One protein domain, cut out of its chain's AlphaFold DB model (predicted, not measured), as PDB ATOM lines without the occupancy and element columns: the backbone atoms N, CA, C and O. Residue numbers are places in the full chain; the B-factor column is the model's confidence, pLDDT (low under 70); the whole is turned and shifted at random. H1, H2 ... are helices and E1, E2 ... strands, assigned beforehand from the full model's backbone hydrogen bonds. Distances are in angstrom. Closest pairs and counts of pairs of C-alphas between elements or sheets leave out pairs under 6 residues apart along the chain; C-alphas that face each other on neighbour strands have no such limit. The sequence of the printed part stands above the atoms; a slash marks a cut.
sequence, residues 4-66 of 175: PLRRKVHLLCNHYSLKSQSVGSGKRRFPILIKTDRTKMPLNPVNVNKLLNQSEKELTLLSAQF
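What this domain is: This is residues 4 to 66 of the 175 residues of the protein "G-patch-domain-containing protein" of Linnemannia elongata AG-77 (UniProt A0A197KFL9). A two-strand hairpin, E1 and E2, has helix H1 packed along it, and the longer helix H2 crosses H1 on the side away from the hairpin. H1 is the middle part, between the hairpin and H2; residues 35 to 47, with no named element, loop round from the hairpin to H2, and residues 60 to 66, of which 60 to 65 belong to H2, stick out. The printed part has 63 residues, with two named helices and two named strands in the order H1, E1, E2, H2; the sheet is antiparallel and the class is mixed, helices and strands. It is only just loose, close to compact, with a radius of gyration of the C-alphas of 13.1 A and spans of 35 by 28 by 16 A.

How they stand to each other: Look first at E1, residues 19 to 23, and E2, residues 30 to 34, an antiparallel hairpin at 152 degrees. N 21 and O 32 are 2.9 A apart and N 32 and O 21 2.7 A, within hydrogen-bond range. Next find H1, residues 4 to 15: its closest C-alphas to E1 are those of His 10 and Ser 20, 5.9 A, and to E2 those of Arg 6 and Pro 31, 6.3 A. H2, residues 48 to 65, touches H1 at a steep tilt of 58 degrees, opposite ways, closest at the C-alphas of Lys 8 and Leu 52, 6.3 A; H1 uses residues 4 to 8 alone, H2 residues 52 to 59 alone. E1 and H2 are apart. Every O i to N i+4 pair is within hydrogen-bond range in H1, and 12 of 14 in H2.

Where its parts are: Find C-alpha 4 at (42.812, 115.436, 56.647); from there H1 runs 17.4 A to His 15. E1 measures 13.0 A and E2 13.3 A. H2 runs 26.1 A from Val 48 to C-alpha 65 at (47.761, 128.909, 64.916).

The domain as a whole: The C-alphas farthest apart, of Asp 37 and Ala 64, are 37.1 A apart. The printed part has no cut; the link from E2 to H2 is long, 13 residues. Residues 43 to 51 and 53 to 66 have pLDDT under 70.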
ATOM      1  N   PRO A   4      41.800 116.100  55.820       86.25
ATOM      2  CA  PRO A   4      42.812 115.436  56.647       86.25
ATOM      3  C   PRO A   4      43.382 114.186  55.969       86.25
ATOM      4  O   PRO A   4      44.594 114.004  55.898       86.25
ATOM      5  N   LEU A   5      42.506 113.375  55.374       87.88
ATOM      6  CA  LEU A   5      42.891 112.134  54.712       87.88
ATOM      7  C   LEU A   5      43.734 112.389  53.451       87.88
ATOM      8  O   LEU A   5      44.729 111.711  53.223       87.88
ATOM      9  N   ARG A   6      43.411 113.430  52.671       90.19
ATOM     10  CA  ARG A   6      44.253 113.855  51.538       90.19
ATOM     11  C   ARG A   6      45.652 114.278  51.974       90.19
ATOM     12  O   ARG A   6      46.619 113.948  51.299       90.19
ATOM     13  N   ARG A   7      45.782 114.981  53.104       85.75
ATOM     14  CA  ARG A   7      47.096 115.379  53.633       85.75
ATOM     15  C   ARG A   7      47.930 114.171  54.066       85.75
ATOM     16  O   ARG A   7      49.122 114.158  53.783       85.75
ATOM     17  N   LYS A   8      47.309 113.151  54.672       87.69
ATOM     18  CA  LYS A   8      47.974 111.875  54.994       87.69
ATOM     19  C   LYS A   8      48.598 111.240  53.746       87.69
ATOM     20  O   LYS A   8      49.762 110.859  53.776       87.69
ATOM     21  N   VAL A   9      47.871 111.230  52.626       90.56
ATOM     22  CA  VAL A   9      48.398 110.746  51.337       90.56
ATOM     23  C   VAL A   9      49.613 111.555  50.881       90.56
ATOM     24  O   VAL A   9      50.629 110.966  50.527       90.56
ATOM     25  N   HIS A  10      49.554 112.889  50.938       90.88
ATOM     26  CA  HIS A  10      50.694 113.742  50.571       90.88
ATOM     27  C   HIS A  10      51.941 113.474  51.435       90.88
ATOM     28  O   HIS A  10      53.050 113.432  50.909       90.88
ATOM     29  N   LEU A  11      51.771 113.243  52.740       86.81
ATOM     30  CA  LEU A  11      52.880 112.919  53.644       86.81
ATOM     31  C   LEU A  11      53.519 111.566  53.326       86.81
ATOM     32  O   LEU A  11      54.744 111.469  53.295       86.81
ATOM     33  N   LEU A  12      52.708 110.547  53.035       87.25
ATOM     34  CA  LEU A  12      53.227 109.260  52.576       87.25
ATOM     35  C   LEU A  12      54.011 109.432  51.276       87.25
ATOM     36  O   LEU A  12      55.121 108.925  51.160       87.25
ATOM     37  N   CYS A  13      53.487 110.207  50.328       91.75
ATOM     38  CA  CYS A  13      54.154 110.431  49.049       91.75
ATOM     39  C   CYS A  13      55.567 111.011  49.210       91.75
ATOM     40  O   CYS A  13      56.472 110.550  48.521       91.75
ATOM     41  N   ASN A  14      55.787 111.935  50.152       87.56
ATOM     42  CA  ASN A  14      57.128 112.459  50.441       87.56
ATOM     43  C   ASN A  14      58.101 111.353  50.866       87.56
ATOM     44  O   ASN A  14      59.255 111.349  50.447       87.56
ATOM     45  N   HIS A  15      57.628 110.395  51.662       86.31
ATOM     46  CA  HIS A  15      58.442 109.287  52.143       86.31
ATOM     47  C   HIS A  15      58.787 108.283  51.031       86.31
ATOM     48  O   HIS A  15      59.916 107.811  50.942       86.31
ATOM     49  N   TYR A  16      57.834 108.021  50.133       90.50
ATOM     50  CA  TYR A  16      58.018 107.151  48.964       90.50
ATOM     51  C   TYR A  16      58.645 107.863  47.752       90.50
ATOM     52  O   TYR A  16      58.803 107.257  46.693       90.50
ATOM     53  N   SER A  17      58.996 109.151  47.877       92.06
ATOM     54  CA  SER A  17      59.498 109.983  46.770       92.06
ATOM     55  C   SER A  17      58.556 110.024  45.551       92.06
ATOM     56  O   SER A  17      58.981 110.123  44.397       92.06
ATOM     57  N   LEU A  18      57.250 109.970  45.815       94.50
ATOM     58  CA  LEU A  18      56.181 110.135  44.835       94.50
ATOM     59  C   LEU A  18      55.770 111.605  44.752       94.50
ATOM     60  O   LEU A  18      55.677 112.305  45.765       94.50
ATOM     61  N   LYS A  19      55.435 112.078  43.552       94.31
ATOM     62  CA  LYS A  19      54.817 113.397  43.388       94.31
ATOM     63  C   LYS A  19      53.317 113.270  43.634       94.31
ATOM     64  O   LYS A  19      52.680 112.345  43.142       94.31
ATOM     65  N   SER A  20      52.742 114.204  44.385       94.81
ATOM     66  CA  SER A  20      51.321 114.183  44.734       94.81
ATOM     67  C   SER A  20      50.650 115.521  44.442       94.81
ATOM     68  O   SER A  20      51.187 116.584  44.752       94.81
ATOM     69  N   GLN A  21      49.460 115.484  43.845       93.69
ATOM     70  CA  GLN A  21      48.662 116.670  43.524       93.69
ATOM     71  C   GLN A  21      47.215 116.454  43.945       93.69
ATOM     72  O   GLN A  21      46.638 115.422  43.635       93.69
ATOM     73  N   SER A  22      46.600 117.416  44.635       92.44
ATOM     74  CA  SER A  22      45.161 117.361  44.901       92.44
ATOM     75  C   SER A  22      44.418 118.221  43.887       92.44
ATOM     76  O   SER A  22      44.527 119.444  43.921       92.44
ATOM     77  N   VAL A  23      43.636 117.587  43.021       94.06
ATOM     78  CA  VAL A  23      42.829 118.257  41.992       94.06
ATOM     79  C   VAL A  23      41.370 118.386  42.432       94.06
ATOM     80  O   VAL A  23      40.913 117.651  43.309       94.06
ATOM     81  N   GLY A  24      40.639 119.337  41.842       91.88
ATOM     82  CA  GLY A  24      39.223 119.615  42.119       91.88
ATOM     83  C   GLY A  24      38.975 120.738  43.139       91.88
ATOM     84  O   GLY A  24      39.884 121.468  43.546       91.88
ATOM     85  N   SER A  25      37.730 120.863  43.616       88.81
ATOM     86  CA  SER A  25      37.331 121.900  44.585       88.81
ATOM     87  C   SER A  25      36.708 121.338  45.871       88.81
ATOM     88  O   SER A  25      36.001 120.330  45.857       88.81
ATOM     89  N   GLY A  26      37.013 121.977  47.006       85.38
ATOM     90  CA  GLY A  26      36.432 121.686  48.321       85.38
ATOM     91  C   GLY A  26      36.426 120.203  48.712       85.38
ATOM     92  O   GLY A  26      37.480 119.560  48.809       85.38
ATOM     93  N   LYS A  27      35.217 119.674  48.953       86.69
ATOM     94  CA  LYS A  27      34.946 118.273  49.330       86.69
ATOM     95  C   LYS A  27      35.128 117.289  48.162       86.69
ATOM     96  O   LYS A  27      35.455 116.126  48.397       86.69
ATOM     97  N   ARG A  28      34.992 117.769  46.918       89.69
ATOM     98  CA  ARG A  28      35.159 116.990  45.675       89.69
ATOM     99  C   ARG A  28      36.618 116.849  45.242       89.69
ATOM    100  O   ARG A  28      36.892 116.235  44.221       89.69
ATOM    101  N   ARG A  29      37.565 117.408  46.000       92.69
ATOM    102  CA  ARG A  29      38.989 117.227  45.719       92.69
ATOM    103  C   ARG A  29      39.445 115.785  45.961       92.69
ATOM    104  O   ARG A  29      39.032 115.146  46.942       92.69
ATOM    105  N   PHE A  30      40.371 115.328  45.126       93.50
ATOM    106  CA  PHE A  30      40.997 114.006  45.197       93.50
ATOM    107  C   PHE A  30      42.508 114.100  44.919       93.50
ATOM    108  O   PHE A  30      42.928 115.031  44.229       93.50
ATOM    109  N   PRO A  31      43.342 113.237  45.528       94.38
ATOM    110  CA  PRO A  31      44.773 113.189  45.257       94.38
ATOM    111  C   PRO A  31      45.063 112.358  44.000       94.38
ATOM    112  O   PRO A  31      44.423 111.340  43.761       94.38
ATOM    113  N   ILE A  32      46.056 112.783  43.231       95.44
ATOM    114  CA  ILE A  32      46.681 112.063  42.125       95.44
ATOM    115  C   ILE A  32      48.133 111.819  42.529       95.44
ATOM    116  O   ILE A  32      48.797 112.737  43.023       95.44
ATOM    117  N   LEU A  33      48.610 110.592  42.331       95.31
ATOM    118  CA  LEU A  33      49.985 110.185  42.597       95.31
ATOM    119  C   LEU A  33      50.694 109.975  41.261       95.31
ATOM    120  O   LEU A  33      50.157 109.330  40.365       95.31
ATOM    121  N   ILE A  34      51.891 110.532  41.133       96.12
ATOM    122  CA  ILE A  34      52.704 110.467  39.922       96.12
ATOM    123  C   ILE A  34      54.037 109.830  40.305       96.12
ATOM    124  O   ILE A  34      54.738 110.321  41.200       96.12
ATOM    125  N   LYS A  35      54.377 108.734  39.621       94.81
ATOM    126  CA  LYS A  35      55.675 108.073  39.759       94.81
ATOM    127  C   LYS A  35      56.765 109.000  39.225       94.81
ATOM    128  O   LYS A  35      56.619 109.595  38.163       94.81
ATOM    129  N   THR A  36      57.842 109.130  39.985       93.00
ATOM    130  CA  THR A  36      59.068 109.824  39.568       93.00
ATOM    131  C   THR A  36      60.226 108.834  39.493       93.00
ATOM    132  O   THR A  36      60.134 107.748  40.072       93.00
ATOM    133  N   ASP A  37      61.337 109.217  38.876       94.19
ATOM    134  CA  ASP A  37      62.541 108.372  38.800       94.19
ATOM    135  C   ASP A  37      63.148 108.075  40.179       94.19
ATOM    136  O   ASP A  37      63.871 107.103  40.363       94.19
ATOM    137  N   ARG A  38      62.811 108.890  41.187       90.75
ATOM    138  CA  ARG A  38      63.265 108.724  42.576       90.75
ATOM    139  C   ARG A  38      62.336 107.854  43.420       90.75
ATOM    140  O   ARG A  38      62.601 107.682  44.607       90.75
ATOM    141  N   THR A  39      61.246 107.346  42.844       93.38
ATOM    142  CA  THR A  39      60.275 106.516  43.568       93.38
ATOM    143  C   THR A  39      60.963 105.258  44.076       93.38
ATOM    144  O   THR A  39      61.438 104.450  43.280       93.38
ATOM    145  N   LYS A  40      60.992 105.072  45.394       88.62
ATOM    146  CA  LYS A  40      61.634 103.918  46.027       88.62
ATOM    147  C   LYS A  40      60.908 103.515  47.297       88.62
ATOM    148  O   LYS A  40      60.263 104.343  47.945       88.62
ATOM    149  N   MET A  41      61.043 102.243  47.661       85.50
ATOM    150  CA  MET A  41      60.650 101.791  48.988       85.50
ATOM    151  C   MET A  41      61.566 102.479  50.014       85.50
ATOM    152  O   MET A  41      62.778 102.556  49.788       85.50
ATOM    153  N   PRO A  42      61.030 103.037  51.108       76.81
ATOM    154  CA  PRO A  42      61.870 103.616  52.142       76.81
ATOM    155  C   PRO A  42      62.783 102.552  52.758       76.81
ATOM    156  O   PRO A  42      62.348 101.431  53.007       76.81
ATOM    157  N   LEU A  43      64.045 102.921  53.009       69.69
ATOM    158  CA  LEU A  43      65.082 101.997  53.488       69.69
ATOM    159  C   LEU A  43      64.759 101.395  54.861       69.69
ATOM    160  O   LEU A  43      65.118 100.257  55.129       69.69
ATOM    161  N   ASN A  44      64.064 102.153  55.708       69.81
ATOM    162  CA  ASN A  44      63.551 101.668  56.979       69.81
ATOM    163  C   ASN A  44      62.027 101.562  56.881       69.81
ATOM    164  O   ASN A  44      61.403 102.496  56.353       69.81
ATOM    165  N   PRO A  45      61.404 100.498  57.423       65.31
ATOM    166  CA  PRO A  45      59.964 100.452  57.606       65.31
ATOM    167  C   PRO A  45      59.609 101.494  58.666       65.31
ATOM    168  O   PRO A  45      59.489 101.210  59.855       65.31
ATOM    169  N   VAL A  46      59.491 102.755  58.253       60.03
ATOM    170  CA  VAL A  46      58.892 103.777  59.098       60.03
ATOM    171  C   VAL A  46      57.531 103.239  59.467       60.03
ATOM    172  O   VAL A  46      56.754 102.889  58.580       60.03
ATOM    173  N   ASN A  47      57.266 103.153  60.772       66.25
ATOM    174  CA  ASN A  47      55.953 102.815  61.288       66.25
ATOM    175  C   ASN A  47      54.960 103.784  60.655       66.25
ATOM    176  O   ASN A  47      54.808 104.919  61.113       66.25
ATOM    177  N   VAL A  48      54.316 103.338  59.577       68.62
ATOM    178  CA  VAL A  48      53.403 104.138  58.763       68.62
ATOM    179  C   VAL A  48      52.350 104.743  59.684       68.62
ATOM    180  O   VAL A  48      52.076 105.935  59.627       68.62
ATOM    181  N   ASN A  49      51.894 103.954  60.656       66.81
ATOM    182  CA  ASN A  49      50.971 104.366  61.707       66.81
ATOM    183  C   ASN A  49      51.521 105.504  62.586       66.81
ATOM    184  O   ASN A  49      50.798 106.452  62.874       66.81
ATOM    185  N   LYS A  50      52.808 105.493  62.958       69.19
ATOM    186  CA  LYS A  50      53.435 106.576  63.740       69.19
ATOM    187  C   LYS A  50      53.503 107.877  62.938       69.19
ATOM    188  O   LYS A  50      53.179 108.929  63.482       69.19
ATOM    189  N   LEU A  51      53.857 107.805  61.653       66.88
ATOM    190  CA  LEU A  51      53.893 108.970  60.760       66.88
ATOM    191  C   LEU A  51      52.487 109.549  60.530       66.88
ATOM    192  O   LEU A  51      52.282 110.763  60.582       66.88
ATOM    193  N   LEU A  52      51.499 108.675  60.326       70.25
ATOM    194  CA  LEU A  52      50.100 109.068  60.184       70.25
ATOM    195  C   LEU A  52      49.571 109.734  61.464       70.25
ATOM    196  O   LEU A  52      48.896 110.758  61.363       70.25
ATOM    197  N   ASN A  53      49.940 109.232  62.645       69.06
ATOM    198  CA  ASN A  53      49.508 109.779  63.936       69.06
ATOM    199  C   ASN A  53      50.220 111.097  64.297       69.06
ATOM    200  O   ASN A  53      49.598 112.005  64.847       69.06
ATOM    201  N   GLN A  54      51.504 111.252  63.953       64.06
ATOM    202  CA  GLN A  54      52.221 112.530  64.096       64.06
ATOM    203  C   GLN A  54      51.553 113.639  63.274       64.06
ATOM    204  O   GLN A  54      51.436 114.774  63.737       64.06
ATOM    205  N   SER A  55      51.036 113.301  62.090       61.75
ATOM    206  CA  SER A  55      50.371 114.277  61.226       61.75
ATOM    207  C   SER A  55      49.090 114.864  61.818       61.75
ATOM    208  O   SER A  55      48.783 116.021  61.546       61.75
ATOM    209  N   GLU A  56      48.348 114.109  62.633       65.00
ATOM    210  CA  GLU A  56      47.113 114.587  63.267       65.00
ATOM    211  C   GLU A  56      47.397 115.637  64.348       65.00
ATOM    212  O   GLU A  56      46.669 116.628  64.464       65.00
ATOM    213  N   LYS A  57      48.503 115.466  65.082       64.06
ATOM    214  CA  LYS A  57      48.965 116.426  66.094       64.06
ATOM    215  C   LYS A  57      49.427 117.733  65.445       64.06
ATOM    216  O   LYS A  57      48.934 118.797  65.807       64.06
ATOM    217  N   GLU A  58      50.269 117.644  64.416       60.31
ATOM    218  CA  GLU A  58      50.718 118.797  63.618       60.31
ATOM    219  C   GLU A  58      49.546 119.528  62.941       60.31
ATOM    220  O   GLU A  58      49.467 120.753  62.938       60.31
ATOM    221  N   LEU A  59      48.568 118.791  62.408       58.97
ATOM    222  CA  LEU A  59      47.355 119.357  61.810       58.97
ATOM    223  C   LEU A  59      46.537 120.199  62.794       58.97
ATOM    224  O   LEU A  59      46.045 121.263  62.413       58.97
ATOM    225  N   THR A  60      46.396 119.717  64.028       60.47
ATOM    226  CA  THR A  60      45.661 120.412  65.090       60.47
ATOM    227  C   THR A  60      46.389 121.697  65.478       60.47
ATOM    228  O   THR A  60      45.777 122.766  65.468       60.47
ATOM    229  N   LEU A  61      47.707 121.622  65.693       58.81
ATOM    230  CA  LEU A  61      48.545 122.763  66.074       58.81
ATOM    231  C   LEU A  61      48.597 123.850  64.990       58.81
ATOM    232  O   LEU A  61      48.373 125.022  65.295       58.81
ATOM    233  N   LEU A  62      48.777 123.479  63.716       55.22
ATOM    234  CA  LEU A  62      48.740 124.450  62.618       55.22
ATOM    235  C   LEU A  62      47.344 125.073  62.468       55.22
ATOM    236  O   LEU A  62      47.228 126.275  62.253       55.22
ATOM    237  N   SER A  63      46.265 124.288  62.581       58.28
ATOM    238  CA  SER A  63      44.905 124.843  62.483       58.28
ATOM    239  C   SER A  63      44.569 125.812  63.623       58.28
ATOM    240  O   SER A  63      43.890 126.809  63.378       58.28
ATOM    241  N   ALA A  64      45.106 125.570  64.822       58.59
ATOM    242  CA  ALA A  64      44.970 126.451  65.977       58.59
ATOM    243  C   ALA A  64      45.761 127.762  65.802       58.59
ATOM    244  O   ALA A  64      45.240 128.833  66.112       58.59
ATOM    245  N   GLN A  65      46.967 127.710  65.224       54.00
ATOM    246  CA  GLN A  65      47.761 128.909  64.916       54.00
ATOM    247  C   GLN A  65      47.063 129.856  63.928       54.00
ATOM    248  O   GLN A  65      47.125 131.070  64.100       54.00
ATOM    249  N   PHE A  66      46.337 129.332  62.934       50.03
ATOM    250  CA  PHE A  66      45.611 130.161  61.957       50.03
ATOM    251  C   PHE A  66      44.206 130.611  62.414       50.03
ATOM    252  O   PHE A  66      43.561 131.382  61.703       50.03
TER     253      PHE A  66